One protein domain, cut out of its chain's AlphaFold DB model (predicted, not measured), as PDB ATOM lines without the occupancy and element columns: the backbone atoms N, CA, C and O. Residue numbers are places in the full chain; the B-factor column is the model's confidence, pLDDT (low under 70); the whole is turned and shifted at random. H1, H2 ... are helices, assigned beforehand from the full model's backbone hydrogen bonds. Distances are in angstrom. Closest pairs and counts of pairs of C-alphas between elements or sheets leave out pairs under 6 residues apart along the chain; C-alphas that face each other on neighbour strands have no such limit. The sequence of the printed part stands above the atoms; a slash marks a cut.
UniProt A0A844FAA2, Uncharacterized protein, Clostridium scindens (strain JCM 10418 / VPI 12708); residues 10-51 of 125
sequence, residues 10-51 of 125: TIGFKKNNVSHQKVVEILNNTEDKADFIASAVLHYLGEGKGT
ATOM      1  N   THR A  10      70.115  15.319  36.024       91.81
ATOM      2  CA  THR A  10      70.896  14.908  34.848       91.81
ATOM      3  C   THR A  10      70.377  15.648  33.624       91.81
ATOM      4  O   THR A  10      69.179  15.622  33.355       91.81
ATOM      5  N   ILE A  11      71.277  16.288  32.877       92.69
ATOM      6  CA  ILE A  11      70.962  16.992  31.629       92.69
ATOM      7  C   ILE A  11      71.463  16.149  30.451       92.69
ATOM      8  O   ILE A  11      72.630  15.766  30.410       92.69
ATOM      9  N   GLY A  12      70.585  15.867  29.484       95.06
ATOM     10  CA  GLY A  12      70.932  15.165  28.247       95.06
ATOM     11  C   GLY A  12      71.029  16.115  27.053       95.06
ATOM     12  O   GLY A  12      70.052  16.777  26.706       95.06
ATOM     13  N   PHE A  13      72.182  16.155  26.381       96.19
ATOM     14  CA  PHE A  13      72.390  16.965  25.178       96.19
ATOM     15  C   PHE A  13      72.150  16.157  23.892       96.19
ATOM     16  O   PHE A  13      72.621  15.028  23.750       96.19
ATOM     17  N   LYS A  14      71.416  16.731  22.927       97.12
ATOM     18  CA  LYS A  14      71.112  16.090  21.640       97.12
ATOM     19  C   LYS A  14      72.311  16.201  20.699       97.12
ATOM     20  O   LYS A  14      72.679  17.303  20.308       97.12
ATOM     21  N   LYS A  15      72.850  15.058  20.257       94.06
ATOM     22  CA  LYS A  15      74.012  14.998  19.349       94.06
ATOM     23  C   LYS A  15      73.799  15.705  18.011       94.06
ATOM     24  O   LYS A  15      74.764  16.189  17.448       94.06
ATOM     25  N   ASN A  16      72.566  15.800  17.520       95.88
ATOM     26  CA  ASN A  16      72.281  16.380  16.203       95.88
ATOM     27  C   ASN A  16      72.016  17.895  16.256       95.88
ATOM     28  O   ASN A  16      71.711  18.496  15.232       95.88
ATOM     29  N   ASN A  17      72.078  18.518  17.437       97.62
ATOM     30  CA  ASN A  17      71.836  19.947  17.597       97.62
ATOM     31  C   ASN A  17      73.168  20.690  17.781       97.62
ATOM     32  O   ASN A  17      73.888  20.449  18.749       97.62
ATOM     33  N   VAL A  18      73.468  21.620  16.872       97.50
ATOM     34  CA  VAL A  18      74.724  22.393  16.861       97.50
ATOM     35  C   VAL A  18      74.912  23.200  18.148       97.50
ATOM     36  O   VAL A  18      76.006  23.223  18.706       97.50
ATOM     37  N   SER A  19      73.854  23.820  18.672       97.06
ATOM     38  CA  SER A  19      73.921  24.570  19.932       97.06
ATOM     39  C   SER A  19      74.226  23.651  21.114       97.06
ATOM     40  O   SER A  19      75.025  24.006  21.975       97.06
ATOM     41  N   HIS A  20      73.653  22.445  21.141       97.75
ATOM     42  CA  HIS A  20      73.960  21.464  22.186       97.75
ATOM     43  C   HIS A  20      75.415  20.992  22.108       97.75
ATOM     44  O   HIS A  20      76.054  20.874  23.146       97.75
ATOM     45  N   GLN A  21      75.948  20.747  20.906       97.19
ATOM     46  CA  GLN A  21      77.356  20.373  20.725       97.19
ATOM     47  C   GLN A  21      78.297  21.458  21.260       97.19
ATOM     48  O   GLN A  21      79.195  21.148  22.038       97.19
ATOM     49  N   LYS A  22      78.034  22.729  20.923       96.94
ATOM     50  CA  LYS A  22      78.808  23.873  21.433       96.94
ATOM     51  C   LYS A  22      78.764  23.964  22.958       96.94
ATOM     52  O   LYS A  22      79.795  24.127  23.596       96.94
ATOM     53  N   VAL A  23      77.580  23.827  23.561       96.31
ATOM     54  CA  VAL A  23      77.447  23.854  25.028       96.31
ATOM     55  C   VAL A  23      78.197  22.685  25.673       96.31
ATOM     56  O   VAL A  23      78.858  22.879  26.688       96.31
ATOM     57  N   VAL A  24      78.146  21.487  25.082       96.06
ATOM     58  CA  VAL A  24      78.901  20.321  25.569       96.06
ATOM     59  C   VAL A  24      80.407  20.573  25.521       96.06
ATOM     60  O   VAL A  24      81.093  20.265  26.491       96.06
ATOM     61  N   GLU A  25      80.920  21.144  24.433       96.44
ATOM     62  CA  GLU A  25      82.336  21.502  24.300       96.44
ATOM     63  C   GLU A  25      82.773  22.487  25.393       96.44
ATOM     64  O   GLU A  25      83.747  22.232  26.100       96.44
ATOM     65  N   ILE A  26      82.001  23.558  25.604       96.62
ATOM     66  CA  ILE A  26      82.270  24.556  26.651       96.62
ATOM     67  C   ILE A  26      82.276  23.901  28.037       96.62
ATOM     68  O   ILE A  26      83.237  24.050  28.792       96.62
ATOM     69  N   LEU A  27      81.228  23.141  28.373       95.81
ATOM     70  CA  LEU A  27      81.102  22.524  29.694       95.81
ATOM     71  C   LEU A  27      82.209  21.500  29.947       95.81
ATOM     72  O   LEU A  27      82.740  21.447  31.055       95.81
ATOM     73  N   ASN A  28      82.592  20.706  28.945       95.06
ATOM     74  CA  ASN A  28      83.670  19.727  29.083       95.06
ATOM     75  C   ASN A  28      85.020  20.384  29.392       95.06
ATOM     76  O   ASN A  28      85.770  19.828  30.192       95.06
ATOM     77  N   ASN A  29      85.275  21.573  28.843       96.44
ATOM     78  CA  ASN A  29      86.493  22.355  29.074       96.44
ATOM     79  C   ASN A  29      86.430  23.256  30.325       96.44
ATOM     80  O   ASN A  29      87.403  23.933  30.637       96.44
ATOM     81  N   THR A  30      85.303  23.280  31.039       95.69
ATOM     82  CA  THR A  30      85.125  24.078  32.260       95.69
ATOM     83  C   THR A  30      85.395  23.224  33.500       95.69
ATOM     84  O   THR A  30      84.841  22.126  33.612       95.69
ATOM     85  N   GLU A  31      86.203  23.726  34.440       93.25
ATOM     86  CA  GLU A  31      86.523  23.034  35.701       93.25
ATOM     87  C   GLU A  31      85.272  22.843  36.573       93.25
ATOM     88  O   GLU A  31      84.863  21.703  36.808       93.25
ATOM     89  N   ASP A  32      84.595  23.934  36.956       94.69
ATOM     90  CA  ASP A  32      83.337  23.881  37.709       94.69
ATOM     91  C   ASP A  32      82.112  24.116  36.811       94.69
ATOM     92  O   ASP A  32      81.687  25.237  36.525       94.69
ATOM     93  N   LYS A  33      81.522  23.011  36.350       94.38
ATOM     94  CA  LYS A  33      80.321  23.034  35.502       94.38
ATOM     95  C   LYS A  33      79.090  23.512  36.267       94.38
ATOM     96  O   LYS A  33      78.206  24.100  35.650       94.38
ATOM     97  N   ALA A  34      78.991  23.215  37.563       93.81
ATOM     98  CA  ALA A  34      77.804  23.539  38.344       93.81
ATOM     99  C   ALA A  34      77.723  25.050  38.570       93.81
ATOM    100  O   ALA A  34      76.687  25.647  38.271       93.81
ATOM    101  N   ASP A  35      78.834  25.663  38.976       94.38
ATOM    102  CA  ASP A  35      78.923  27.108  39.181       94.38
ATOM    103  C   ASP A  35      78.783  27.883  37.868       94.38
ATOM    104  O   ASP A  35      78.089  28.902  37.818       94.38
ATOM    105  N   PHE A  36      79.363  27.376  36.774       94.88
ATOM    106  CA  PHE A  36      79.187  27.976  35.451       94.88
ATOM    107  C   PHE A  36      77.720  27.949  35.001       94.88
ATOM    108  O   PHE A  36      77.185  28.972  34.570       94.88
ATOM    109  N   ILE A  37      77.044  26.801  35.130       94.62
ATOM    110  CA  ILE A  37      75.623  26.670  34.775       94.62
ATOM    111  C   ILE A  37      74.765  27.576  35.664       94.62
ATOM    112  O   ILE A  37      73.898  28.278  35.144       94.62
ATOM    113  N   ALA A  38      75.007  27.600  36.977       93.81
ATOM    114  CA  ALA A  38      74.278  28.463  37.904       93.81
ATOM    115  C   ALA A  38      74.443  29.945  37.533       93.81
ATOM    116  O   ALA A  38      73.452  30.660  37.395       93.81
ATOM    117  N   SER A  39      75.679  30.381  37.279       92.69
ATOM    118  CA  SER A  39      75.987  31.757  36.877       92.69
ATOM    119  C   SER A  39      75.310  32.134  35.559       92.69
ATOM    120  O   SER A  39      74.706  33.200  35.463       92.69
ATOM    121  N   ALA A  40      75.355  31.251  34.557       93.00
ATOM    122  CA  ALA A  40      74.721  31.481  33.262       93.00
ATOM    123  C   ALA A  40      73.189  31.580  33.368       93.00
ATOM    124  O   ALA A  40      72.586  32.443  32.730       93.00
ATOM    125  N   VAL A  41      72.555  30.733  34.188       93.56
ATOM    126  CA  VAL A  41      71.099  30.767  34.413       93.56
ATOM    127  C   VAL A  41      70.690  32.042  35.148       93.56
ATOM    128  O   VAL A  41      69.777  32.730  34.694       93.56
ATOM    129  N   LEU A  42      71.384  32.397  36.234       92.62
ATOM    130  CA  LEU A  42      71.111  33.628  36.980       92.62
ATOM    131  C   LEU A  42      71.311  34.864  36.098       92.62
ATOM    132  O   LEU A  42      70.466  35.756  36.085       92.62
ATOM    133  N   HIS A  43      72.379  34.900  35.302       90.44
ATOM    134  CA  HIS A  43      72.607  35.967  34.329       90.44
ATOM    135  C   HIS A  43      71.477  36.053  33.297       90.44
ATOM    136  O   HIS A  43      71.017  37.149  32.983       90.44
ATOM    137  N   TYR A  44      71.034  34.926  32.735       91.56
ATOM    138  CA  TYR A  44      69.959  34.912  31.738       91.56
ATOM    139  C   TYR A  44      68.636  35.459  32.298       91.56
ATOM    140  O   TYR A  44      67.893  36.119  31.578       91.56
ATOM    141  N   LEU A  45      68.370  35.225  33.586       92.19
ATOM    142  CA  LEU A  45      67.193  35.736  34.294       92.19
ATOM    143  C   LEU A  45      67.356  37.177  34.812       92.19
ATOM    144  O   LEU A  45      66.408  37.729  35.363       92.19
ATOM    145  N   GLY A  46      68.530  37.795  34.647       83.31
ATOM    146  CA  GLY A  46      68.823  39.124  35.197       83.31
ATOM    147  C   GLY A  46      69.050  39.139  36.716       83.31
ATOM    148  O   GLY A  46      69.083  40.202  37.322       83.31
ATOM    149  N   GLU A  47      69.227  37.971  37.335       79.50
ATOM    150  CA  GLU A  47      69.507  37.797  38.769       79.50
ATOM    151  C   GLU A  47      71.012  37.630  39.061       79.50
ATOM    152  O   GLU A  47      71.441  37.504  40.211       79.50
ATOM    153  N   GLY A  48      71.841  37.604  38.015       70.62
ATOM    154  CA  GLY A  48      73.287  37.469  38.126       70.62
ATOM    155  C   GLY A  48      73.931  38.711  38.739       70.62
ATOM    156  O   GLY A  48      73.907  39.793  38.155       70.62
ATOM    157  N   LYS A  49      74.598  38.549  39.887       64.44
ATOM    158  CA  LYS A  49      75.523  39.559  40.416       64.44
ATOM    159  C   LYS A  49      76.776  39.603  39.536       64.44
ATOM    160  O   LYS A  49      77.754  38.934  39.851       64.44
ATOM    161  N   GLY A  50      76.762  40.345  38.430       58.78
ATOM    162  CA  GLY A  50      78.011  40.539  37.684       58.78
ATOM    163  C   GLY A  50      77.969  41.053  36.254       58.78
ATOM    164  O   GLY A  50      79.044  41.190  35.683       58.78
ATOM    165  N   THR A  51      76.815  41.351  35.654       52.50
ATOM    166  CA  THR A  51      76.781  41.816  34.249       52.50
ATOM    167  C   THR A  51      75.748  42.896  33.956       52.50
ATOM    168  O   THR A  51      75.414  43.141  32.796       52.50
TER     169      THR A  51
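Overview. This is residues 10 to 51 of the 125 residues of an uncharacterized protein of Clostridium scindens (strain JCM 10418 / VPI 12708) (UniProt A0A844FAA2). Two helices, H1 and H2, make an open V, joined at its corner by a tight link, with their far ends spread apart. Residues 10 to 17 lead as a tail without a named element to the open end of H1, and residues 45 to 51 make a second tail beyond the open end of H2. The printed part has 42 residues with two named helices, H1 then H2, and no named strand; the class is all helix. The whole is loose, with a radius of gyration of the C-alphas of 11.5 A, and elongated, spanning 33 by 21 by 19 A.

Along the chain. Start at C-alpha 10, at (70.896, 14.908, 34.848), and read on to Val 18. There H1 begins, at (74.724, 22.393, 16.861); it takes in residues 18 to 28 and measures 15.4 A from first to last C-alpha. After four residues look for H2, residues 33 to 44, 16.2 A long, which ends with C-alpha 44 at (69.959, 34.912, 31.738).

Arrangement. Look first at Leu 27 and Lys 33, whose C-alphas, 5.9 A apart, are the closest of H1 and H2. The two helices are close but not clearly touching, with 1 pair of C-alphas within 8 A. They run opposite ways at a steep tilt of 50 degrees, and their centres are 14.4 A apart. In both H1 and H2 you will find every O i to N i+4 pair within hydrogen-bond range.

Size, cuts and confidence. The two C-alphas farthest apart are those of Asn 16 and Lys 49, at 33.7 A. Residues 28 to 35, of which 33 to 35 belong to H2, stand free. The printed part has no cut. In the B-factor column, the mean pLDDT of the printed part is 91.1, and residues 49 to 51 are under 70.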